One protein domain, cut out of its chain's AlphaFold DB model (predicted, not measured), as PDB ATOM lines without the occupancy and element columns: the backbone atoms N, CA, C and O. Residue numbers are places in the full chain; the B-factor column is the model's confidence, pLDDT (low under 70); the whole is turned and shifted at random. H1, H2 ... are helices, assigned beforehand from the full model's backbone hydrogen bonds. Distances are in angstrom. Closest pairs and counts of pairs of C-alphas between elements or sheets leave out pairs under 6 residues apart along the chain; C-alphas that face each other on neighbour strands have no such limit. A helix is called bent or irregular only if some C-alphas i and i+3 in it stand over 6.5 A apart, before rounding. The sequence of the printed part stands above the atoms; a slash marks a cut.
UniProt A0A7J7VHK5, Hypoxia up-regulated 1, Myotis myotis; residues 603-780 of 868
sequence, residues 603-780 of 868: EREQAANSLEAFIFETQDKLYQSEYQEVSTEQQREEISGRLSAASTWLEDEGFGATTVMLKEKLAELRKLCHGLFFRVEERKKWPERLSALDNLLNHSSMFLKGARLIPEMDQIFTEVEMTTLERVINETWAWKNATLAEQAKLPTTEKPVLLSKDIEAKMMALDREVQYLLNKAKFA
ATOM      1  N   GLU A 603     -40.176  19.722  61.374       92.94
ATOM      2  CA  GLU A 603     -39.537  19.265  60.132       92.94
ATOM      3  C   GLU A 603     -38.544  18.115  60.383       92.94
ATOM      4  O   GLU A 603     -38.499  17.151  59.614       92.94
ATOM      5  N   ARG A 604     -37.776  18.180  61.479       94.19
ATOM      6  CA  ARG A 604     -36.874  17.103  61.916       94.19
ATOM      7  C   ARG A 604     -37.645  15.818  62.223       94.19
ATOM      8  O   ARG A 604     -37.255  14.747  61.766       94.19
ATOM      9  N   GLU A 605     -38.750  15.923  62.954       92.62
ATOM     10  CA  GLU A 605     -39.602  14.785  63.323       92.62
ATOM     11  C   GLU A 605     -40.322  14.205  62.104       92.62
ATOM     12  O   GLU A 605     -40.314  12.994  61.902       92.62
ATOM     13  N   GLN A 606     -40.816  15.049  61.195       94.44
ATOM     14  CA  GLN A 606     -41.347  14.590  59.913       94.44
ATOM     15  C   GLN A 606     -40.281  13.862  59.075       94.44
ATOM     16  O   GLN A 606     -40.597  12.863  58.427       94.44
ATOM     17  N   ALA A 607     -39.022  14.318  59.091       96.75
ATOM     18  CA  ALA A 607     -37.918  13.654  58.398       96.75
ATOM     19  C   ALA A 607     -37.551  12.297  59.029       96.75
ATOM     20  O   ALA A 607     -37.305  11.349  58.283       96.75
ATOM     21  N   ALA A 608     -37.566  12.185  60.362       96.12
ATOM     22  CA  ALA A 608     -37.358  10.925  61.078       96.12
ATOM     23  C   ALA A 608     -38.470   9.915  60.761       96.12
ATOM     24  O   ALA A 608     -38.185   8.839  60.239       96.12
ATOM     25  N   ASN A 609     -39.736  10.306  60.930       96.62
ATOM     26  CA  ASN A 609     -40.891   9.450  60.650       96.62
ATOM     27  C   ASN A 609     -40.946   9.037  59.161       96.62
ATOM     28  O   ASN A 609     -41.351   7.925  58.832       96.62
ATOM     29  N   SER A 610     -40.501   9.907  58.242       97.88
ATOM     30  CA  SER A 610     -40.396   9.590  56.806       97.88
ATOM     31  C   SER A 610     -39.287   8.585  56.476       97.88
ATOM     32  O   SER A 610     -39.374   7.902  55.453       97.88
ATOM     33  N   LEU A 611     -38.232   8.524  57.293       97.94
ATOM     34  CA  LEU A 611     -37.151   7.545  57.185       97.94
ATOM     35  C   LEU A 611     -37.586   6.203  57.784       97.94
ATOM     36  O   LEU A 611     -37.487   5.184  57.108       97.94
ATOM     37  N   GLU A 612     -38.145   6.225  58.992       97.31
ATOM     38  CA  GLU A 612     -38.702   5.066  59.697       97.31
ATOM     39  C   GLU A 612     -39.778   4.349  58.868       97.31
ATOM     40  O   GLU A 612     -39.654   3.160  58.567       97.31
ATOM     41  N   ALA A 613     -40.791   5.084  58.397       98.19
ATOM     42  CA  ALA A 613     -41.850   4.522  57.564       98.19
ATOM     43  C   ALA A 613     -41.303   3.932  56.255       98.19
ATOM     44  O   ALA A 613     -41.762   2.878  55.823       98.19
ATOM     45  N   PHE A 614     -40.293   4.560  55.638       98.38
ATOM     46  CA  PHE A 614     -39.652   4.015  54.438       98.38
ATOM     47  C   PHE A 614     -38.872   2.724  54.725       98.38
ATOM     48  O   PHE A 614     -38.843   1.836  53.870       98.38
ATOM     49  N   ILE A 615     -38.252   2.602  55.904       98.12
ATOM     50  CA  ILE A 615     -37.541   1.391  56.332       98.12
ATOM     51  C   ILE A 615     -38.526   0.225  56.451       98.12
ATOM     52  O   ILE A 615     -38.369  -0.762  55.728       98.12
ATOM     53  N   PHE A 616     -39.576   0.365  57.265       96.69
ATOM     54  CA  PHE A 616     -40.560  -0.702  57.480       96.69
ATOM     55  C   PHE A 616     -41.363  -1.039  56.213       96.69
ATOM     56  O   PHE A 616     -41.501  -2.212  55.866       96.69
ATOM     57  N   GLU A 617     -41.831  -0.032  55.465       97.38
ATOM     58  CA  GLU A 617     -42.579  -0.249  54.218       97.38
ATOM     59  C   GLU A 617     -41.718  -0.959  53.156       97.38
ATOM     60  O   GLU A 617     -42.219  -1.794  52.403       97.38
ATOM     61  N   THR A 618     -40.410  -0.677  53.097       97.75
ATOM     62  CA  THR A 618     -39.513  -1.376  52.164       97.75
ATOM     63  C   THR A 618     -39.176  -2.788  52.642       97.75
ATOM     64  O   THR A 618     -39.104  -3.689  51.807       97.75
ATOM     65  N   GLN A 619     -38.990  -3.008  53.948       96.31
ATOM     66  CA  GLN A 619     -38.743  -4.343  54.504       96.31
ATOM     67  C   GLN A 619     -39.880  -5.314  54.155       96.31
ATOM     68  O   GLN A 619     -39.594  -6.390  53.639       96.31
ATOM     69  N   ASP A 620     -41.145  -4.919  54.340       96.44
ATOM     70  CA  ASP A 620     -42.306  -5.732  53.942       96.44
ATOM     71  C   ASP A 620     -42.328  -6.004  52.426       96.44
ATOM     72  O   ASP A 620     -42.377  -7.159  51.989       96.44
ATOM     73  N   LYS A 621     -42.174  -4.952  51.608       96.69
ATOM     74  CA  LYS A 621     -42.152  -5.051  50.138       96.69
ATOM     75  C   LYS A 621     -41.159  -6.086  49.614       96.69
ATOM     76  O   LYS A 621     -41.488  -6.788  48.663       96.69
ATOM     77  N   LEU A 622     -39.976  -6.237  50.220       96.25
ATOM     78  CA  LEU A 622     -38.975  -7.226  49.782       96.25
ATOM     79  C   LEU A 622     -39.494  -8.677  49.792       96.25
ATOM     80  O   LEU A 622     -38.988  -9.497  49.022       96.25
ATOM     81  N   TYR A 623     -40.496  -8.997  50.616       92.38
ATOM     82  CA  TYR A 623     -41.076 -10.339  50.719       92.38
ATOM     83  C   TYR A 623     -42.365 -10.532  49.900       92.38
ATOM     84  O   TYR A 623     -42.834 -11.661  49.773       92.38
ATOM     85  N   GLN A 624     -42.906  -9.481  49.276       96.62
ATOM     86  CA  GLN A 624     -44.066  -9.573  48.384       96.62
ATOM     87  C   GLN A 624     -43.673 -10.160  47.004       96.62
ATOM     88  O   GLN A 624     -42.624  -9.812  46.455       96.62
ATOM     89  N   SER A 625     -44.530 -11.001  46.399       95.81
ATOM     90  CA  SER A 625     -44.227 -11.716  45.132       95.81
ATOM     91  C   SER A 625     -43.772 -10.776  44.013       95.81
ATOM     92  O   SER A 625     -42.737 -11.011  43.393       95.81
ATOM     93  N   GLU A 626     -44.470  -9.647  43.829       95.38
ATOM     94  CA  GLU A 626     -44.176  -8.698  42.745       95.38
ATOM     95  C   GLU A 626     -42.761  -8.085  42.832       95.38
ATOM     96  O   GLU A 626     -42.205  -7.693  41.808       95.38
ATOM     97  N   TYR A 627     -42.139  -8.073  44.022       96.69
ATOM     98  CA  TYR A 627     -40.748  -7.655  44.244       96.69
ATOM     99  C   TYR A 627     -39.776  -8.839  44.163       96.69
ATOM    100  O   TYR A 627     -38.678  -8.689  43.615       96.69
ATOM    101  N   GLN A 628     -40.160 -10.018  44.669       95.69
ATOM    102  CA  GLN A 628     -39.360 -11.247  44.570       95.69
ATOM    103  C   GLN A 628     -39.125 -11.655  43.109       95.69
ATOM    104  O   GLN A 628     -37.990 -11.941  42.732       95.69
ATOM    105  N   GLU A 629     -40.159 -11.586  42.267       94.44
ATOM    106  CA  GLU A 629     -40.113 -11.901  40.832       94.44
ATOM    107  C   GLU A 629     -39.110 -11.040  40.049       94.44
ATOM    108  O   GLU A 629     -38.595 -11.473  39.018       94.44
ATOM    109  N   VAL A 630     -38.810  -9.827  40.528       95.62
ATOM    110  CA  VAL A 630     -37.909  -8.866  39.871       95.62
ATOM    111  C   VAL A 630     -36.616  -8.611  40.646       95.62
ATOM    112  O   VAL A 630     -35.935  -7.619  40.378       95.62
ATOM    113  N   SER A 631     -36.246  -9.462  41.604       96.00
ATOM    114  CA  SER A 631     -35.009  -9.332  42.389       96.00
ATOM    115  C   SER A 631     -34.276 -10.663  42.545       96.00
ATOM    116  O   SER A 631     -34.884 -11.729  42.614       96.00
ATOM    117  N   THR A 632     -32.947 -10.611  42.636       94.69
ATOM    118  CA  THR A 632     -32.177 -11.748  43.155       94.69
ATOM    119  C   THR A 632     -32.258 -11.768  44.678       94.69
ATOM    120  O   THR A 632     -32.433 -10.728  45.312       94.69
ATOM    121  N   GLU A 633     -32.096 -12.948  45.270       93.75
ATOM    122  CA  GLU A 633     -32.027 -13.123  46.726       93.75
ATOM    123  C   GLU A 633     -30.926 -12.250  47.342       93.75
ATOM    124  O   GLU A 633     -31.226 -11.394  48.166       93.75
ATOM    125  N   GLN A 634     -29.711 -12.318  46.791       94.75
ATOM    126  CA  GLN A 634     -28.583 -11.456  47.161       94.75
ATOM    127  C   GLN A 634     -28.903  -9.946  47.093       94.75
ATOM    128  O   GLN A 634     -28.435  -9.179  47.932       94.75
ATOM    129  N   GLN A 635     -29.711  -9.489  46.121       94.75
ATOM    130  CA  GLN A 635     -30.133  -8.083  46.069       94.75
ATOM    131  C   GLN A 635     -31.123  -7.746  47.194       94.75
ATOM    132  O   GLN A 635     -31.061  -6.648  47.745       94.75
ATOM    133  N   ARG A 636     -32.031  -8.664  47.553       95.75
ATOM    134  CA  ARG A 636     -32.933  -8.470  48.700       95.75
ATOM    135  C   ARG A 636     -32.165  -8.474  50.019       95.75
ATOM    136  O   ARG A 636     -32.457  -7.639  50.865       95.75
ATOM    137  N   GLU A 637     -31.165  -9.340  50.169       95.94
ATOM    138  CA  GLU A 637     -30.272  -9.375  51.333       95.94
ATOM    139  C   GLU A 637     -29.464  -8.078  51.480       95.94
ATOM    140  O   GLU A 637     -29.434  -7.509  52.569       95.94
ATOM    141  N   GLU A 638     -28.869  -7.555  50.395       96.62
ATOM    142  CA  GLU A 638     -28.146  -6.274  50.440       96.62
ATOM    143  C   GLU A 638     -29.074  -5.123  50.857       96.62
ATOM    144  O   GLU A 638     -28.723  -4.333  51.735       96.62
ATOM    145  N   ILE A 639     -30.268  -5.032  50.259       97.69
ATOM    146  CA  ILE A 639     -31.234  -3.981  50.600       97.69
ATOM    147  C   ILE A 639     -31.707  -4.149  52.050       97.69
ATOM    148  O   ILE A 639     -31.663  -3.183  52.805       97.69
ATOM    149  N   SER A 640     -32.087  -5.359  52.471       97.56
ATOM    150  CA  SER A 640     -32.537  -5.645  53.840       97.56
ATOM    151  C   SER A 640     -31.464  -5.297  54.878       97.56
ATOM    152  O   SER A 640     -31.732  -4.543  55.811       97.56
ATOM    153  N   GLY A 641     -30.209  -5.709  54.661       97.62
ATOM    154  CA  GLY A 641     -29.088  -5.355  55.536       97.62
ATOM    155  C   GLY A 641     -28.833  -3.845  55.625       97.62
ATOM    156  O   GLY A 641     -28.516  -3.336  56.701       97.62
ATOM    157  N   ARG A 642     -29.027  -3.102  54.527       98.00
ATOM    158  CA  ARG A 642     -28.939  -1.630  54.510       98.00
ATOM    159  C   ARG A 642     -30.098  -0.956  55.247       98.00
ATOM    160  O   ARG A 642     -29.863   0.058  55.898       98.00
ATOM    161  N   LEU A 643     -31.310  -1.506  55.162       98.00
ATOM    162  CA  LEU A 643     -32.486  -1.018  55.888       98.00
ATOM    163  C   LEU A 643     -32.341  -1.268  57.394       98.00
ATOM    164  O   LEU A 643     -32.500  -0.337  58.175       98.00
ATOM    165  N   SER A 644     -31.942  -2.474  57.801       97.50
ATOM    166  CA  SER A 644     -31.706  -2.808  59.212       97.50
ATOM    167  C   SER A 644     -30.581  -1.968  59.822       97.50
ATOM    168  O   SER A 644     -30.757  -1.411  60.899       97.50
ATOM    169  N   ALA A 645     -29.467  -1.766  59.106       97.44
ATOM    170  CA  ALA A 645     -28.398  -0.869  59.556       97.44
ATOM    171  C   ALA A 645     -28.841   0.605  59.664       97.44
ATOM    172  O   ALA A 645     -28.270   1.361  60.447       97.44
ATOM    173  N   ALA A 646     -29.847   1.028  58.890       97.31
ATOM    174  CA  ALA A 646     -30.453   2.350  59.026       97.31
ATOM    175  C   ALA A 646     -31.458   2.430  60.190       97.31
ATOM    176  O   ALA A 646     -31.544   3.492  60.800       97.31
ATOM    177  N   SER A 647     -32.153   1.333  60.523       97.06
ATOM    178  CA  SER A 647     -33.007   1.223  61.719       97.06
ATOM    179  C   SER A 647     -32.172   1.348  62.989       97.06
ATOM    180  O   SER A 647     -32.360   2.293  63.745       97.06
ATOM    181  N   THR A 648     -31.144   0.507  63.149       96.94
ATOM    182  CA  THR A 648     -30.244   0.560  64.314       96.94
ATOM    183  C   THR A 648     -29.581   1.932  64.459       96.94
ATOM    184  O   THR A 648     -29.509   2.470  65.554       96.94
ATOM    185  N   TRP A 649     -29.178   2.568  63.352       97.06
ATOM    186  CA  TRP A 649     -28.671   3.945  63.389       97.06
ATOM    187  C   TRP A 649     -29.735   4.977  63.821       97.06
ATOM    188  O   TRP A 649     -29.407   5.942  64.510       97.06
ATOM    189  N   LEU A 650     -31.002   4.800  63.437       95.44
ATOM    190  CA  LEU A 650     -32.106   5.667  63.862       95.44
ATOM    191  C   LEU A 650     -32.440   5.474  65.355       95.44
ATOM    192  O   LEU A 650     -32.783   6.443  66.029       95.44
ATOM    193  N   GLU A 651     -32.285   4.253  65.865       93.69
ATOM    194  CA  GLU A 651     -32.456   3.889  67.276       93.69
ATOM    195  C   GLU A 651     -31.307   4.436  68.155       93.69
ATOM    196  O   GLU A 651     -31.574   5.070  69.176       93.69
ATOM    197  N   ASP A 652     -30.045   4.264  67.736       93.69
ATOM    198  CA  ASP A 652     -28.845   4.665  68.496       93.69
ATOM    199  C   ASP A 652     -28.499   6.166  68.369       93.69
ATOM    200  O   ASP A 652     -28.234   6.846  69.363       93.69
ATOM    201  N   GLU A 653     -28.461   6.704  67.142       92.12
ATOM    202  CA  GLU A 653     -28.017   8.080  66.846       92.12
ATOM    203  C   GLU A 653     -29.172   9.015  66.441       92.12
ATOM    204  O   GLU A 653     -29.065  10.240  66.574       92.12
ATOM    205  N   GLY A 654     -30.286   8.466  65.945       86.44
ATOM    206  CA  GLY A 654     -31.364   9.217  65.295       86.44
ATOM    207  C   GLY A 654     -32.040  10.280  66.161       86.44
ATOM    208  O   GLY A 654     -32.482  11.304  65.635       86.44
ATOM    209  N   PHE A 655     -32.052  10.113  67.488       86.88
ATOM    210  CA  PHE A 655     -32.545  11.140  68.412       86.88
ATOM    211  C   PHE A 655     -31.752  12.456  68.299       86.88
ATOM    212  O   PHE A 655     -32.345  13.535  68.305       86.88
ATOM    213  N   GLY A 656     -30.425  12.368  68.146       89.06
ATOM    214  CA  GLY A 656     -29.526  13.514  67.972       89.06
ATOM    215  C   GLY A 656     -29.312  13.941  66.515       89.06
ATOM    216  O   GLY A 656     -28.627  14.934  66.266       89.06
ATOM    217  N   ALA A 657     -29.867  13.210  65.544       93.25
ATOM    218  CA  ALA A 657     -29.647  13.473  64.129       93.25
ATOM    219  C   ALA A 657     -30.352  14.754  63.646       93.25
ATOM    220  O   ALA A 657     -31.503  15.044  63.985       93.25
ATOM    221  N   THR A 658     -29.659  15.510  62.791       95.62
ATOM    222  CA  THR A 658     -30.217  16.715  62.164       95.62
ATOM    223  C   THR A 658     -31.190  16.369  61.035       95.62
ATOM    224  O   THR A 658     -31.074  15.330  60.380       95.62
ATOM    225  N   THR A 659     -32.103  17.293  60.725       95.81
ATOM    226  CA  THR A 659     -33.048  17.200  59.597       95.81
ATOM    227  C   THR A 659     -32.355  16.907  58.260       95.81
ATOM    228  O   THR A 659     -32.922  16.227  57.406       95.81
ATOM    229  N   VAL A 660     -31.117  17.387  58.076       96.94
ATOM    230  CA  VAL A 660     -30.300  17.106  56.885       96.94
ATOM    231  C   VAL A 660     -29.862  15.641  56.864       96.94
ATOM    232  O   VAL A 660     -30.163  14.947  55.899       96.94
ATOM    233  N   MET A 661     -29.255  15.144  57.946       96.88
ATOM    234  CA  MET A 661     -28.769  13.758  58.048       96.88
ATOM    235  C   MET A 661     -29.898  12.734  57.846       96.88
ATOM    236  O   MET A 661     -29.728  11.758  57.119       96.88
ATOM    237  N   LEU A 662     -31.075  12.984  58.431       98.00
ATOM    238  CA  LEU A 662     -32.266  12.140  58.269       98.00
ATOM    239  C   LEU A 662     -32.732  12.085  56.801       98.00
ATOM    240  O   LEU A 662     -32.994  11.007  56.259       98.00
ATOM    241  N   LYS A 663     -32.773  13.238  56.119       97.81
ATOM    242  CA  LYS A 663     -33.125  13.327  54.691       97.81
ATOM    243  C   LYS A 663     -32.062  12.702  53.782       97.81
ATOM    244  O   LYS A 663     -32.423  12.103  52.771       97.81
ATOM    245  N   GLU A 664     -30.781  12.802  54.131       97.81
ATOM    246  CA  GLU A 664     -29.678  12.174  53.394       97.81
ATOM    247  C   GLU A 664     -29.740  10.644  53.487       97.81
ATOM    248  O   GLU A 664     -29.754   9.987  52.448       97.81
ATOM    249  N   LYS A 665     -29.919  10.073  54.688       97.50
ATOM    250  CA  LYS A 665     -30.149   8.625  54.882       97.50
ATOM    251  C   LYS A 665     -31.344   8.120  54.070       97.50
ATOM    252  O   LYS A 665     -31.243   7.118  53.360       97.50
ATOM    253  N   LEU A 666     -32.464   8.845  54.099       98.19
ATOM    254  CA  LEU A 666     -33.645   8.519  53.295       98.19
ATOM    255  C   LEU A 666     -33.362   8.599  51.783       98.19
ATOM    256  O   LEU A 666     -33.853   7.769  51.016       98.19
ATOM    257  N   ALA A 667     -32.551   9.559  51.332       98.31
ATOM    258  CA  ALA A 667     -32.138   9.667  49.935       98.31
ATOM    259  C   ALA A 667     -31.197   8.525  49.502       98.31
ATOM    260  O   ALA A 667     -31.342   8.018  48.388       98.31
ATOM    261  N   GLU A 668     -30.281   8.076  50.368       97.75
ATOM    262  CA  GLU A 668     -29.421   6.908  50.129       97.75
ATOM    263  C   GLU A 668     -30.247   5.628  49.945       97.75
ATOM    264  O   GLU A 668     -30.100   4.939  48.932       97.75
ATOM    265  N   LEU A 669     -31.172   5.345  50.870       98.19
ATOM    266  CA  LEU A 669     -32.039   4.164  50.807       98.19
ATOM    267  C   LEU A 669     -32.984   4.208  49.595       98.19
ATOM    268  O   LEU A 669     -33.107   3.219  48.869       98.19
ATOM    269  N   ARG A 670     -33.590   5.367  49.298       98.00
ATOM    270  CA  ARG A 670     -34.412   5.559  48.087       98.00
ATOM    271  C   ARG A 670     -33.611   5.337  46.806       98.00
ATOM    272  O   ARG A 670     -34.123   4.722  45.873       98.00
ATOM    273  N   LYS A 671     -32.357   5.798  46.751       97.81
ATOM    274  CA  LYS A 671     -31.456   5.599  45.605       97.81
ATOM    275  C   LYS A 671     -31.084   4.126  45.416       97.81
ATOM    276  O   LYS A 671     -31.062   3.668  44.277       97.81
ATOM    277  N   LEU A 672     -30.836   3.393  46.506       96.81
ATOM    278  CA  LEU A 672     -30.584   1.949  46.487       96.81
ATOM    279  C   LEU A 672     -31.803   1.175  45.949       96.81
ATOM    280  O   LEU A 672     -31.675   0.359  45.037       96.81
ATOM    281  N   CYS A 673     -32.998   1.486  46.455       97.06
ATOM    282  CA  CYS A 673     -34.233   0.777  46.106       97.06
ATOM    283  C   CYS A 673     -34.827   1.190  44.746       97.06
ATOM    284  O   CYS A 673     -35.641   0.457  44.187       97.06
ATOM    285  N   HIS A 674     -34.420   2.333  44.179       96.06
ATOM    286  CA  HIS A 674     -35.005   2.899  42.955       96.06
ATOM    287  C   HIS A 674     -35.064   1.904  41.785       96.06
ATOM    288  O   HIS A 674     -36.094   1.793  41.125       96.06
ATOM    289  N   GLY A 675     -33.981   1.155  41.544       96.06
ATOM    290  CA  GLY A 675     -33.928   0.168  40.462       96.06
ATOM    291  C   GLY A 675     -34.888  -1.008  40.663       96.06
ATOM    292  O   GLY A 675     -35.456  -1.496  39.690       96.06
ATOM    293  N   LEU A 676     -35.111  -1.425  41.913       96.62
ATOM    294  CA  LEU A 676     -36.077  -2.464  42.265       96.62
ATOM    295  C   LEU A 676     -37.508  -1.961  42.042       96.62
ATOM    296  O   LEU A 676     -38.254  -2.547  41.259       96.62
ATOM    297  N   PHE A 677     -37.859  -0.836  42.669       97.19
ATOM    298  CA  PHE A 677     -39.202  -0.255  42.603       97.19
ATOM    299  C   PHE A 677     -39.608   0.093  41.166       97.19
ATOM    300  O   PHE A 677     -40.743  -0.156  40.770       97.19
ATOM    301  N   PHE A 678     -38.672   0.586  40.347       97.25
ATOM    302  CA  PHE A 678     -38.909   0.859  38.928       97.25
ATOM    303  C   PHE A 678     -39.311  -0.396  38.132       97.25
ATOM    304  O   PHE A 678     -40.192  -0.315  37.279       97.25
ATOM    305  N   ARG A 679     -38.709  -1.565  38.411       97.12
ATOM    306  CA  ARG A 679     -39.060  -2.828  37.732       97.12
ATOM    307  C   ARG A 679     -40.449  -3.339  38.125       97.12
ATOM    308  O   ARG A 679     -41.131  -3.891  37.265       97.12
ATOM    309  N   VAL A 680     -40.862  -3.148  39.381       96.88
ATOM    310  CA  VAL A 680     -42.215  -3.496  39.858       96.88
ATOM    311  C   VAL A 680     -43.255  -2.569  39.227       96.88
ATOM    312  O   VAL A 680     -44.186  -3.034  38.575       96.88
ATOM    313  N   GLU A 681     -43.054  -1.258  39.353       96.12
ATOM    314  CA  GLU A 681     -43.997  -0.219  38.923       96.12
ATOM    315  C   GLU A 681     -44.267  -0.245  37.408       96.12
ATOM    316  O   GLU A 681     -45.395  -0.021  36.968       96.12
ATOM    317  N   GLU A 682     -43.253  -0.561  36.596       96.62
ATOM    318  CA  GLU A 682     -43.422  -0.808  35.161       96.62
ATOM    319  C   GLU A 682     -44.308  -2.036  34.899       96.62
ATOM    320  O   GLU A 682     -45.334  -1.924  34.225       96.62
ATOM    321  N   ARG A 683     -43.988  -3.195  35.493       94.81
ATOM    322  CA  ARG A 683     -44.765  -4.439  35.305       94.81
ATOM    323  C   ARG A 683     -46.213  -4.301  35.758       94.81
ATOM    324  O   ARG A 683     -47.105  -4.789  35.069       94.81
ATOM    325  N   LYS A 684     -46.450  -3.587  36.860       95.38
ATOM    326  CA  LYS A 684     -47.781  -3.287  37.410       95.38
ATOM    327  C   LYS A 684     -48.643  -2.470  36.436       95.38
ATOM    328  O   LYS A 684     -49.855  -2.656  36.385       95.38
ATOM    329  N   LYS A 685     -48.016  -1.615  35.619       96.00
ATOM    330  CA  LYS A 685     -48.675  -0.745  34.626       96.00
ATOM    331  C   LYS A 685     -48.863  -1.377  33.247       96.00
ATOM    332  O   LYS A 685     -49.738  -0.936  32.499       96.00
ATOM    333  N   TRP A 686     -48.068  -2.380  32.874       95.94
ATOM    334  CA  TRP A 686     -48.132  -2.969  31.531       95.94
ATOM    335  C   TRP A 686     -49.501  -3.558  31.141       95.94
ATOM    336  O   TRP A 686     -49.911  -3.286  30.013       95.94
ATOM    337  N   PRO A 687     -50.244  -4.308  31.988       96.56
ATOM    338  CA  PRO A 687     -51.507  -4.928  31.574       96.56
ATOM    339  C   PRO A 687     -52.556  -3.905  31.121       96.56
ATOM    340  O   PRO A 687     -53.140  -4.043  30.046       96.56
ATOM    341  N   GLU A 688     -52.739  -2.836  31.901       96.31
ATOM    342  CA  GLU A 688     -53.650  -1.736  31.578       96.31
ATOM    343  C   GLU A 688     -53.197  -0.994  30.314       96.31
ATOM    344  O   GLU A 688     -53.974  -0.821  29.373       96.31
ATOM    345  N   ARG A 689     -51.918  -0.600  30.249       96.25
ATOM    346  CA  ARG A 689     -51.383   0.229  29.156       96.25
ATOM    347  C   ARG A 689     -51.325  -0.507  27.820       96.25
ATOM    348  O   ARG A 689     -51.623   0.089  26.786       96.25
ATOM    349  N   LEU A 690     -50.989  -1.796  27.823       97.25
ATOM    350  CA  LEU A 690     -51.021  -2.630  26.620       97.25
ATOM    351  C   LEU A 690     -52.461  -2.868  26.154       97.25
ATOM    352  O   LEU A 690     -52.724  -2.716  24.965       97.25
ATOM    353  N   SER A 691     -53.397  -3.139  27.073       97.69
ATOM    354  CA  SER A 691     -54.828  -3.256  26.757       97.69
ATOM    355  C   SER A 691     -55.390  -1.960  26.158       97.69
ATOM    356  O   SER A 691     -56.063  -1.985  25.126       97.69
ATOM    357  N   ALA A 692     -55.066  -0.802  26.736       97.62
ATOM    358  CA  ALA A 692     -55.487   0.496  26.216       97.62
ATOM    359  C   ALA A 692     -54.898   0.787  24.819       97.62
ATOM    360  O   ALA A 692     -55.618   1.257  23.935       97.62
ATOM    361  N   LEU A 693     -53.624   0.446  24.585       97.88
ATOM    362  CA  LEU A 693     -52.994   0.553  23.266       97.88
ATOM    363  C   LEU A 693     -53.621  -0.403  22.237       97.88
ATOM    364  O   LEU A 693     -53.852   0.009  21.101       97.88
ATOM    365  N   ASP A 694     -53.929  -1.648  22.605       97.94
ATOM    366  CA  ASP A 694     -54.585  -2.611  21.709       97.94
ATOM    367  C   ASP A 694     -56.010  -2.181  21.350       97.94
ATOM    368  O   ASP A 694     -56.394  -2.227  20.181       97.94
ATOM    369  N   ASN A 695     -56.779  -1.682  22.319       97.81
ATOM    370  CA  ASN A 695     -58.104  -1.119  22.067       97.81
ATOM    371  C   ASN A 695     -58.037   0.090  21.118       97.81
ATOM    372  O   ASN A 695     -58.836   0.177  20.182       97.81
ATOM    373  N   LEU A 696     -57.049   0.977  21.288       97.50
ATOM    374  CA  LEU A 696     -56.822   2.106  20.384       97.50
ATOM    375  C   LEU A 696     -56.394   1.649  18.979       97.50
ATOM    376  O   LEU A 696     -56.933   2.153  17.994       97.50
ATOM    377  N   LEU A 697     -55.483   0.677  18.854       98.00
ATOM    378  CA  LEU A 697     -55.066   0.096  17.568       98.00
ATOM    379  C   LEU A 697     -56.247  -0.552  16.828       98.00
ATOM    380  O   LEU A 697     -56.450  -0.291  15.641       98.00
ATOM    381  N   ASN A 698     -57.063  -1.336  17.537       97.06
ATOM    382  CA  ASN A 698     -58.262  -1.972  16.993       97.06
ATOM    383  C   ASN A 698     -59.288  -0.929  16.522       97.06
ATOM    384  O   ASN A 698     -59.772  -1.015  15.391       97.06
ATOM    385  N   HIS A 699     -59.571   0.094  17.337       96.56
ATOM    386  CA  HIS A 699     -60.474   1.187  16.963       96.56
ATOM    387  C   HIS A 699     -59.955   1.958  15.741       96.56
ATOM    388  O   HIS A 699     -60.705   2.200  14.798       96.56
ATOM    389  N   SER A 700     -58.660   2.286  15.716       96.88
ATOM    390  CA  SER A 700     -58.004   2.990  14.603       96.88
ATOM    391  C   SER A 700     -58.090   2.198  13.297       96.88
ATOM    392  O   SER A 700     -58.385   2.762  12.244       96.88
ATOM    393  N   SER A 701     -57.870   0.882  13.366       96.38
ATOM    394  CA  SER A 701     -57.941  -0.030  12.220       96.38
ATOM    395  C   SER A 701     -59.369  -0.158  11.681       96.38
ATOM    396  O   SER A 701     -59.592  -0.053  10.472       96.38
ATOM    397  N   MET A 702     -60.367  -0.287  12.564       95.06
ATOM    398  CA  MET A 702     -61.779  -0.291  12.163       95.06
ATOM    399  C   MET A 702     -62.222   1.055  11.578       95.06
ATOM    400  O   MET A 702     -62.922   1.070  10.565       95.06
ATOM    401  N   PHE A 703     -61.771   2.178  12.144       94.94
ATOM    402  CA  PHE A 703     -62.036   3.515  11.607       94.94
ATOM    403  C   PHE A 703     -61.433   3.699  10.207       94.94
ATOM    404  O   PHE A 703     -62.142   4.104   9.287       94.94
ATOM    405  N   LEU A 704     -60.160   3.333  10.006       94.62
ATOM    406  CA  LEU A 704     -59.492   3.378   8.699       94.62
ATOM    407  C   LEU A 704     -60.202   2.493   7.661       94.62
ATOM    408  O   LEU A 704     -60.408   2.914   6.521       94.62
ATOM    409  N   LYS A 705     -60.619   1.283   8.054       93.81
ATOM    410  CA  LYS A 705     -61.396   0.381   7.192       93.81
ATOM    411  C   LYS A 705     -62.752   0.987   6.817       93.81
ATOM    412  O   LYS A 705     -63.141   0.900   5.659       93.81
ATOM    413  N   GLY A 706     -63.438   1.636   7.759       91.88
ATOM    414  CA  GLY A 706     -64.672   2.380   7.498       91.88
ATOM    415  C   GLY A 706     -64.460   3.553   6.535       91.88
ATOM    416  O   GLY A 706     -65.186   3.672   5.553       91.88
ATOM    417  N   ALA A 707     -63.420   4.363   6.753       89.62
ATOM    418  CA  ALA A 707     -63.047   5.492   5.898       89.62
ATOM    419  C   ALA A 707     -62.755   5.081   4.441       89.62
ATOM    420  O   ALA A 707     -63.133   5.792   3.509       89.62
ATOM    421  N   ARG A 708     -62.139   3.908   4.235       89.94
ATOM    422  CA  ARG A 708     -61.892   3.313   2.907       89.94
ATOM    423  C   ARG A 708     -63.134   2.742   2.215       89.94
ATOM    424  O   ARG A 708     -63.076   2.485   1.019       89.94
ATOM    425  N   LEU A 709     -64.240   2.546   2.934       88.81
ATOM    426  CA  LEU A 709     -65.505   2.036   2.388       88.81
ATOM    427  C   LEU A 709     -66.523   3.149   2.068       88.81
ATOM    428  O   LEU A 709     -67.621   2.852   1.602       88.81
ATOM    429  N   ILE A 710     -66.171   4.422   2.287       84.75
ATOM    430  CA  ILE A 710     -66.995   5.569   1.877       84.75
ATOM    431  C   ILE A 710     -66.908   5.727   0.344       84.75
ATOM    432  O   ILE A 710     -65.796   5.829  -0.178       84.75
ATOM    433  N   PRO A 711     -68.038   5.780  -0.394       81.94
ATOM    434  CA  PRO A 711     -68.032   5.997  -1.844       81.94
ATOM    435  C   PRO A 711     -67.357   7.317  -2.244       81.94
ATOM    436  O   PRO A 711     -67.539   8.329  -1.570       81.94
ATOM    437  N   GLU A 712     -66.651   7.349  -3.380       74.88
ATOM    438  CA  GLU A 712     -65.869   8.521  -3.833       74.88
ATOM    439  C   GLU A 712     -66.665   9.838  -3.868       74.88
ATOM    440  O   GLU A 712     -66.135  10.899  -3.537       74.88
ATOM    441  N   MET A 713     -67.953   9.774  -4.226       69.12
ATOM    442  CA  MET A 713     -68.853  10.936  -4.284       69.12
ATOM    443  C   MET A 713     -69.074  11.604  -2.919       69.12
ATOM    444  O   MET A 713     -69.264  12.821  -2.858       69.12
ATOM    445  N   ASP A 714     -69.013  10.819  -1.843       76.88
ATOM    446  CA  ASP A 714     -69.225  11.236  -0.456       76.88
ATOM    447  C   ASP A 714     -67.919  11.224   0.364       76.88
ATOM    448  O   ASP A 714     -67.949  11.470   1.568       76.88
ATOM    449  N   GLN A 715     -66.763  10.961  -0.261       79.81
ATOM    450  CA  GLN A 715     -65.488  10.783   0.438       79.81
ATOM    451  C   GLN A 715     -65.027  12.077   1.143       79.81
ATOM    452  O   GLN A 715     -64.896  13.151   0.542       79.81
ATOM    453  N   ILE A 716     -64.784  11.951   2.452       83.69
ATOM    454  CA  ILE A 716     -64.473  13.038   3.398       83.69
ATOM    455  C   ILE A 716     -62.959  13.157   3.633       83.69
ATOM    456  O   ILE A 716     -62.438  14.249   3.892       83.69
ATOM    457  N   PHE A 717     -62.251  12.032   3.560       90.50
ATOM    458  CA  PHE A 717     -60.830  11.920   3.863       90.50
ATOM    459  C   PHE A 717     -60.013  11.857   2.570       90.50
ATOM    460  O   PHE A 717     -60.481  11.367   1.547       90.50
ATOM    461  N   THR A 718     -58.792  12.383   2.591       90.81
ATOM    462  CA  THR A 718     -57.866  12.258   1.457       90.81
ATOM    463  C   THR A 718     -57.029  10.991   1.594       90.81
ATOM    464  O   THR A 718     -56.706  10.584   2.709       90.81
ATOM    465  N   GLU A 719     -56.594  10.403   0.477       88.81
ATOM    466  CA  GLU A 719     -55.740   9.205   0.528       88.81
ATOM    467  C   GLU A 719     -54.419   9.470   1.275       88.81
ATOM    468  O   GLU A 719     -53.899   8.584   1.943       88.81
ATOM    469  N   VAL A 720     -53.911  10.711   1.257       92.38
ATOM    470  CA  VAL A 720     -52.741  11.120   2.058       92.38
ATOM    471  C   VAL A 720     -53.029  11.014   3.558       92.38
ATOM    472  O   VAL A 720     -52.214  10.488   4.300       92.38
ATOM    473  N   GLU A 721     -54.202  11.446   4.020       93.69
ATOM    474  CA  GLU A 721     -54.600  11.314   5.428       93.69
ATOM    475  C   GLU A 721     -54.824   9.848   5.833       93.69
ATOM    476  O   GLU A 721     -54.399   9.426   6.908       93.69
ATOM    477  N   MET A 722     -55.455   9.056   4.961       93.19
ATOM    478  CA  MET A 722     -55.737   7.637   5.200       93.19
ATOM    479  C   MET A 722     -54.451   6.799   5.224       93.19
ATOM    480  O   MET A 722     -54.265   5.999   6.140       93.19
ATOM    481  N   THR A 723     -53.520   7.037   4.296       94.50
ATOM    482  CA  THR A 723     -52.185   6.409   4.298       94.50
ATOM    483  C   THR A 723     -51.296   6.912   5.438       94.50
ATOM    484  O   THR A 723     -50.511   6.133   5.979       94.50
ATOM    485  N   THR A 724     -51.432   8.168   5.884       95.38
ATOM    486  CA  THR A 724     -50.757   8.653   7.101       95.38
ATOM    487  C   THR A 724     -51.255   7.923   8.347       95.38
ATOM    488  O   THR A 724     -50.419   7.465   9.128       95.38
ATOM    489  N   LEU A 725     -52.573   7.761   8.524       96.00
ATOM    490  CA  LEU A 725     -53.127   6.991   9.641       96.00
ATOM    491  C   LEU A 725     -52.704   5.514   9.560       96.00
ATOM    492  O   LEU A 725     -52.225   4.969  10.550       96.00
ATOM    493  N   GLU A 726     -52.799   4.882   8.387       97.00
ATOM    494  CA  GLU A 726     -52.341   3.503   8.160       97.00
ATOM    495  C   GLU A 726     -50.872   3.307   8.548       97.00
ATOM    496  O   GLU A 726     -50.532   2.370   9.273       97.00
ATOM    497  N   ARG A 727     -49.998   4.228   8.124       97.25
ATOM    498  CA  ARG A 727     -48.581   4.217   8.488       97.25
ATOM    499  C   ARG A 727     -48.394   4.309  10.005       97.25
ATOM    500  O   ARG A 727     -47.607   3.540  10.545       97.25
ATOM    501  N   VAL A 728     -49.118   5.189  10.701       97.25
ATOM    502  CA  VAL A 728     -48.999   5.346  12.166       97.25
ATOM    503  C   VAL A 728     -49.550   4.129  12.922       97.25
ATOM    504  O   VAL A 728     -48.930   3.717  13.904       97.25
ATOM    505  N   ILE A 729     -50.635   3.496  12.457       97.75
ATOM    506  CA  ILE A 729     -51.114   2.206  12.993       97.75
ATOM    507  C   ILE A 729     -50.022   1.142  12.841       97.75
ATOM    508  O   ILE A 729     -49.630   0.518  13.828       97.75
ATOM    509  N   ASN A 730     -49.488   0.969  11.630       97.25
ATOM    510  CA  ASN A 730     -48.506  -0.070  11.320       97.25
ATOM    511  C   ASN A 730     -47.173   0.148  12.060       97.25
ATOM    512  O   ASN A 730     -46.642  -0.793  12.645       97.25
ATOM    513  N   GLU A 731     -46.660   1.382  12.122       97.31
ATOM    514  CA  GLU A 731     -45.464   1.747  12.904       97.31
ATOM    515  C   GLU A 731     -45.658   1.556  14.415       97.31
ATOM    516  O   GLU A 731     -44.695   1.289  15.140       97.31
ATOM    517  N   THR A 732     -46.887   1.698  14.914       97.88
ATOM    518  CA  THR A 732     -47.210   1.512  16.334       97.88
ATOM    519  C   THR A 732     -47.365   0.033  16.681       97.88
ATOM    520  O   THR A 732     -46.785  -0.417  17.665       97.88
ATOM    521  N   TRP A 733     -48.058  -0.741  15.842       97.88
ATOM    522  CA  TRP A 733     -48.204  -2.194  15.980       97.88
ATOM    523  C   TRP A 733     -46.856  -2.919  15.848       97.88
ATOM    524  O   TRP A 733     -46.509  -3.745  16.693       97.88
ATOM    525  N   ALA A 734     -46.053  -2.560  14.840       97.50
ATOM    526  CA  ALA A 734     -44.725  -3.135  14.631       97.50
ATOM    527  C   ALA A 734     -43.774  -2.799  15.787       97.50
ATOM    528  O   ALA A 734     -43.083  -3.689  16.278       97.50
ATOM    529  N   TRP A 735     -43.787  -1.551  16.273       97.69
ATOM    530  CA  TRP A 735     -43.036  -1.160  17.470       97.69
ATOM    531  C   TRP A 735     -43.466  -1.965  18.701       97.69
ATOM    532  O   TRP A 735     -42.614  -2.570  19.345       97.69
ATOM    533  N   LYS A 736     -44.773  -2.031  18.996       97.25
ATOM    534  CA  LYS A 736     -45.308  -2.745  20.166       97.25
ATOM    535  C   LYS A 736     -44.829  -4.197  20.181       97.25
ATOM    536  O   LYS A 736     -44.323  -4.671  21.194       97.25
ATOM    537  N   ASN A 737     -44.952  -4.887  19.049       96.88
ATOM    538  CA  ASN A 737     -44.598  -6.300  18.945       96.88
ATOM    539  C   ASN A 737     -43.079  -6.530  18.947       96.88
ATOM    540  O   ASN A 737     -42.627  -7.494  19.562       96.88
ATOM    541  N   ALA A 738     -42.287  -5.643  18.335       96.94
ATOM    542  CA  ALA A 738     -40.828  -5.702  18.416       96.94
ATOM    543  C   ALA A 738     -40.338  -5.498  19.859       96.94
ATOM    544  O   ALA A 738     -39.615  -6.342  20.381       96.94
ATOM    545  N   THR A 739     -40.802  -4.448  20.539       96.19
ATOM    546  CA  THR A 739     -40.414  -4.136  21.921       96.19
ATOM    547  C   THR A 739     -40.924  -5.183  22.919       96.19
ATOM    548  O   THR A 739     -40.201  -5.513  23.855       96.19
ATOM    549  N   LEU A 740     -42.096  -5.797  22.705       96.38
ATOM    550  CA  LEU A 740     -42.526  -6.974  23.478       96.38
ATOM    551  C   LEU A 740     -41.612  -8.188  23.246       96.38
ATOM    552  O   LEU A 740     -41.215  -8.847  24.206       96.38
ATOM    553  N   ALA A 741     -41.233  -8.469  21.996       95.81
ATOM    554  CA  ALA A 741     -40.330  -9.571  21.655       95.81
ATOM    555  C   ALA A 741     -38.868  -9.326  22.084       95.81
ATOM    556  O   ALA A 741     -38.084 -10.269  22.170       95.81
ATOM    557  N   GLU A 742     -38.473  -8.081  22.338       95.50
ATOM    558  CA  GLU A 742     -37.218  -7.723  23.006       95.50
ATOM    559  C   GLU A 742     -37.345  -7.873  24.523       95.50
ATOM    560  O   GLU A 742     -36.527  -8.554  25.136       95.50
ATOM    561  N   GLN A 743     -38.415  -7.343  25.122       95.31
ATOM    562  CA  GLN A 743     -38.675  -7.442  26.558       95.31
ATOM    563  C   GLN A 743     -38.792  -8.894  27.047       95.31
ATOM    564  O   GLN A 743     -38.342  -9.199  28.150       95.31
ATOM    565  N   ALA A 744     -39.343  -9.794  26.229       94.25
ATOM    566  CA  ALA A 744     -39.462 -11.222  26.530       94.25
ATOM    567  C   ALA A 744     -38.120 -11.990  26.530       94.25
ATOM    568  O   ALA A 744     -38.088 -13.143  26.952       94.25
ATOM    569  N   LYS A 745     -37.020 -11.382  26.060       94.94
ATOM    570  CA  LYS A 745     -35.667 -11.975  26.089       94.94
ATOM    571  C   LYS A 745     -34.866 -11.584  27.333       94.94
ATOM    572  O   LYS A 745     -33.826 -12.184  27.582       94.94
ATOM    573  N   LEU A 746     -35.306 -10.558  28.064       94.00
ATOM    574  CA  LEU A 746     -34.573 -10.001  29.199       94.00
ATOM    575  C   LEU A 746     -34.999 -10.676  30.513       94.00
ATOM    576  O   LEU A 746     -36.201 -10.868  30.723       94.00
ATOM    577  N   PRO A 747     -34.058 -10.982  31.428       93.88
ATOM    578  CA  PRO A 747     -34.377 -11.417  32.784       93.88
ATOM    579  C   PRO A 747     -35.330 -10.447  33.492       93.88
ATOM    580  O   PRO A 747     -35.282  -9.232  33.286       93.88
ATOM    581  N   THR A 748     -36.174 -10.961  34.388       92.06
ATOM    582  CA  THR A 748     -37.129 -10.128  35.139       92.06
ATOM    583  C   THR A 748     -36.453  -9.069  36.018       92.06
ATOM    584  O   THR A 748     -37.032  -8.008  36.268       92.06
ATOM    585  N   THR A 749     -35.216  -9.358  36.429       92.69
ATOM    586  CA  THR A 749     -34.302  -8.539  37.232       92.69
ATOM    587  C   THR A 749     -33.576  -7.442  36.445       92.69
ATOM    588  O   THR A 749     -33.029  -6.522  37.056       92.69
ATOM    589  N   GLU A 750     -33.559  -7.480  35.112       92.81
ATOM    590  CA  GLU A 750     -32.942  -6.420  34.309       92.81
ATOM    591  C   GLU A 750     -33.870  -5.209  34.141       92.81
ATOM    592  O   GLU A 750     -35.074  -5.258  34.411       92.81
ATOM    593  N   LYS A 751     -33.300  -4.069  33.727       93.31
ATOM    594  CA  LYS A 751     -34.099  -2.872  33.451       93.31
ATOM    595  C   LYS A 751     -34.984  -3.137  32.222       93.31
ATOM    596  O   LYS A 751     -34.445  -3.516  31.183       93.31
ATOM    597  N   PRO A 752     -36.304  -2.888  32.289       95.25
ATOM    598  CA  PRO A 752     -37.166  -3.075  31.136       95.25
ATOM    599  C   PRO A 752     -36.827  -2.137  29.970       95.25
ATOM    600  O   PRO A 752     -36.404  -0.992  30.161       95.25
ATOM    601  N   VAL A 753     -37.068  -2.648  28.763       95.62
ATOM    602  CA  VAL A 753     -37.036  -1.920  27.484       95.62
ATOM    603  C   VAL A 753     -38.455  -1.545  27.046       95.62
ATOM    604  O   VAL A 753     -38.644  -0.507  26.417       95.62
ATOM    605  N   LEU A 754     -39.472  -2.322  27.443       95.62
ATOM    606  CA  LEU A 754     -40.863  -1.880  27.359       95.62
ATOM    607  C   LEU A 754     -41.126  -0.864  28.476       95.62
ATOM    608  O   LEU A 754     -41.376  -1.244  29.617       95.62
ATOM    609  N   LEU A 755     -41.050   0.427  28.150       97.19
ATOM    610  CA  LEU A 755     -41.340   1.498  29.099       97.19
ATOM    611  C   LEU A 755     -42.780   1.986  28.963       97.19
ATOM    612  O   LEU A 755     -43.245   2.353  27.882       97.19
ATOM    613  N   SER A 756     -43.467   2.083  30.094       96.38
ATOM    614  CA  SER A 756     -44.862   2.505  30.206       96.38
ATOM    615  C   SER A 756     -45.094   3.918  29.666       96.38
ATOM    616  O   SER A 756     -46.184   4.211  29.171       96.38
ATOM    617  N   LYS A 757     -44.066   4.772  29.715       96.50
ATOM    618  CA  LYS A 757     -44.042   6.118  29.119       96.50
ATOM    619  C   LYS A 757     -43.983   6.105  27.587       96.50
ATOM    620  O   LYS A 757     -44.559   6.978  26.939       96.50
ATOM    621  N   ASP A 758     -43.307   5.124  26.999       97.19
ATOM    622  CA  ASP A 758     -43.190   5.015  25.544       97.19
ATOM    623  C   ASP A 758     -44.483   4.441  24.941       97.19
ATOM    624  O   ASP A 758     -44.894   4.861  23.858       97.19
ATOM    625  N   ILE A 759     -45.195   3.586  25.694       97.44
ATOM    626  CA  ILE A 759     -46.577   3.182  25.386       97.44
ATOM    627  C   ILE A 759     -47.499   4.415  25.348       97.44
ATOM    628  O   ILE A 759     -48.182   4.623  24.346       97.44
ATOM    629  N   GLU A 760     -47.480   5.274  26.379       96.69
ATOM    630  CA  GLU A 760     -48.256   6.530  26.400       96.69
ATOM    631  C   GLU A 760     -47.930   7.431  25.201       96.69
ATOM    632  O   GLU A 760     -48.838   7.903  24.515       96.69
ATOM    633  N   ALA A 761     -46.645   7.642  24.900       97.38
ATOM    634  CA  ALA A 761     -46.219   8.475  23.774       97.38
ATOM    635  C   ALA A 761     -46.716   7.931  22.420       97.38
ATOM    636  O   ALA A 761     -47.106   8.706  21.542       97.38
ATOM    637  N   LYS A 762     -46.745   6.604  22.256       97.50
ATOM    638  CA  LYS A 762     -47.281   5.920  21.070       97.50
ATOM    639  C   LYS A 762     -48.806   6.011  20.988       97.50
ATOM    640  O   LYS A 762     -49.325   6.298  19.911       97.50
ATOM    641  N   MET A 763     -49.514   5.859  22.108       97.56
ATOM    642  CA  MET A 763     -50.965   6.071  22.180       97.56
ATOM    643  C   MET A 763     -51.340   7.508  21.797       97.56
ATOM    644  O   MET A 763     -52.174   7.699  20.918       97.56
ATOM    645  N   MET A 764     -50.678   8.518  22.375       97.12
ATOM    646  CA  MET A 764     -50.921   9.933  22.052       97.12
ATOM    647  C   MET A 764     -50.644  10.257  20.578       97.12
ATOM    648  O   MET A 764     -51.362  11.054  19.976       97.12
ATOM    649  N   ALA A 765     -49.613   9.649  19.983       96.19
ATOM    650  CA  ALA A 765     -49.296   9.840  18.569       96.19
ATOM    651  C   ALA A 765     -50.379   9.263  17.641       96.19
ATOM    652  O   ALA A 765     -50.697   9.890  16.634       96.19
ATOM    653  N   LEU A 766     -50.952   8.103  17.981       97.38
ATOM    654  CA  LEU A 766     -52.016   7.458  17.209       97.38
ATOM    655  C   LEU A 766     -53.378   8.149  17.402       97.38
ATOM    656  O   LEU A 766     -54.032   8.488  16.416       97.38
ATOM    657  N   ASP A 767     -53.776   8.418  18.650       96.69
ATOM    658  CA  ASP A 767     -55.047   9.083  18.976       96.69
ATOM    659  C   ASP A 767     -55.154  10.467  18.322       96.69
ATOM    660  O   ASP A 767     -56.203  10.816  17.784       96.69
ATOM    661  N   ARG A 768     -54.053  11.228  18.255       96.44
ATOM    662  CA  ARG A 768     -54.025  12.536  17.582       96.44
ATOM    663  C   ARG A 768     -54.476  12.458  16.120       96.44
ATOM    664  O   ARG A 768     -55.252  13.309  15.686       96.44
ATOM    665  N   GLU A 769     -54.006  11.465  15.365       95.81
ATOM    666  CA  GLU A 769     -54.371  11.303  13.950       95.81
ATOM    667  C   GLU A 769     -55.827  10.832  13.804       95.81
ATOM    668  O   GLU A 769     -56.574  11.364  12.979       95.81
ATOM    669  N   VAL A 770     -56.273   9.902  14.656       94.12
ATOM    670  CA  VAL A 770     -57.671   9.436  14.690       94.12
ATOM    671  C   VAL A 770     -58.622  10.584  15.036       94.12
ATOM    672  O   VAL A 770     -59.604  10.811  14.330       94.12
ATOM    673  N   GLN A 771     -58.323  11.362  16.076       94.56
ATOM    674  CA  GLN A 771     -59.152  12.478  16.530       94.56
ATOM    675  C   GLN A 771     -59.141  13.652  15.536       94.56
ATOM    676  O   GLN A 771     -60.165  14.320  15.375       94.56
ATOM    677  N   TYR A 772     -58.035  13.888  14.818       94.69
ATOM    678  CA  TYR A 772     -57.998  14.828  13.692       94.69
ATOM    679  C   TYR A 772     -59.026  14.437  12.614       94.69
ATOM    680  O   TYR A 772     -59.860  15.265  12.231       94.69
ATOM    681  N   LEU A 773     -59.050  13.167  12.196       93.25
ATOM    682  CA  LEU A 773     -59.997  12.684  11.185       93.25
ATOM    683  C   LEU A 773     -61.437  12.608  11.710       93.25
ATOM    684  O   LEU A 773     -62.351  13.060  11.023       93.25
ATOM    685  N   LEU A 774     -61.666  12.155  12.946       91.56
ATOM    686  CA  LEU A 774     -62.991  12.194  13.578       91.56
ATOM    687  C   LEU A 774     -63.548  13.622  13.650       91.56
ATOM    688  O   LEU A 774     -64.737  13.830  13.423       91.56
ATOM    689  N   ASN A 775     -62.715  14.624  13.939       90.94
ATOM    690  CA  ASN A 775     -63.148  16.019  13.928       90.94
ATOM    691  C   ASN A 775     -63.401  16.537  12.506       90.94
ATOM    692  O   ASN A 775     -64.410  17.207  12.290       90.94
ATOM    693  N   LYS A 776     -62.576  16.165  11.519       89.62
ATOM    694  CA  LYS A 776     -62.837  16.462  10.100       89.62
ATOM    695  C   LYS A 776     -64.187  15.893   9.640       89.62
ATOM    696  O   LYS A 776     -64.950  16.601   8.988       89.62
ATOM    697  N   ALA A 777     -64.521  14.668  10.052       86.81
ATOM    698  CA  ALA A 777     -65.806  14.029   9.772       86.81
ATOM    699  C   ALA A 777     -66.997  14.781  10.392       86.81
ATOM    700  O   ALA A 777     -67.967  15.066   9.694       86.81
ATOM    701  N   LYS A 778     -66.902  15.179  11.671       85.94
ATOM    702  CA  LYS A 778     -67.958  15.929  12.391       85.94
ATOM    703  C   LYS A 778     -68.320  17.276  11.740       85.94
ATOM    704  O   LYS A 778     -69.414  17.780  11.986       85.94
ATOM    705  N   PHE A 779     -67.424  17.864  10.941       82.50
ATOM    706  CA  PHE A 779     -67.630  19.159  10.277       82.50
ATOM    707  C   PHE A 779     -67.767  19.072   8.747       82.50
ATOM    708  O   PHE A 779     -67.920  20.105   8.086       82.50
ATOM    709  N   ALA A 780     -67.755  17.867   8.171       79.00
ATOM    710  CA  ALA A 780     -67.999  17.666   6.749       79.00
ATOM    711  C   ALA A 780     -69.458  18.008   6.388       79.00
ATOM    712  O   ALA A 780     -70.396  17.636   7.091       79.00
TER     713      ALA A 780
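Overview. This is residues 603 to 780 of the 868 residues of the protein "Hypoxia up-regulated 1" of Myotis myotis (UniProt A0A7J7VHK5). Two three-helix bundles lie one after the other along a rod, joined by one long bent helix, H4. Its first arm, H4a, bundles with H1 and H3, its second, longer arm, H4b, with H5 and H6, and little H2 packs on H4b near the join. The 178 printed residues hold six named helices, H1 to H6 in chain order, and no named strand: the class is all helix. The whole is extended, with a radius of gyration of the C-alphas of 24.6 A and spans of 83 by 38 by 20 A.

Arrangement. Start with H1, residues 603 to 621, which touches H3, residues 633 to 652, at a shallow tilt of 31 degrees, opposite ways; the closest C-alphas, of Ile 615 and Leu 643, are 5.6 A apart. Next comes H4, residues 659 to 708, the hub, touching five helices; by its hydrogen bonds it was assigned as one helix, but it is bent, with C-alphas 672 and 675 7.1 A apart. Its arms, H4a, residues 659 to 672, and H4b, residues 675 to 708, stand at a steep tilt of 60 degrees. H4b is itself irregular, with C-alphas 684 and 687 7.1 A apart and a kink of 39 degrees near residue 685. H1, H3 and H4a form an up and down bundle, each running against the one before it. H4a touches H1 the same way at a shallow tilt of 22 degrees, closest at the C-alphas of Arg 604 and Thr 659, 4.5 A. H2, residues 625 to 628, touches residues 676 to 680 of H4b, closest at the C-alphas of Tyr 627 and Val 680, 6.2 A. H5, residues 719 to 743, and H6, residues 756 to 778, form the second up and down bundle with H4b. H4b touches H6 the same way at 23 degrees, a shallow tilt, closest at the C-alphas of Leu 693 and Met 763, 6.0 A. H5 and H6 are a hairpin, closest at the C-alphas of Leu 725 and Glu 769, 6.2 A. H1 and H6, for instance, are apart. Every O i to N i+4 pair is within hydrogen-bond range in H1, H3, H4a and H5, against 28 of 30 in H4b and 18 of 19 in H6; H2 is too short for one.

Along the chain. Find C-alpha 603 at (-39.537, 19.265, 60.132), where H1 begins its 26.4 A. H3 measures 28.3 A, H4a 20.3 A, H4b 46.9 A and H5 35.3 A. H6 runs 32.1 A to C-alpha 778 at (-67.958, 15.929, 12.391).

Size, cuts and confidence. The farthest C-alphas, of Asp 652 and Met 713, are 83.3 A apart. The printed part has no cut. The link from H5 to H6, residues 744 to 755, is long. Residue 713 alone has pLDDT under 70.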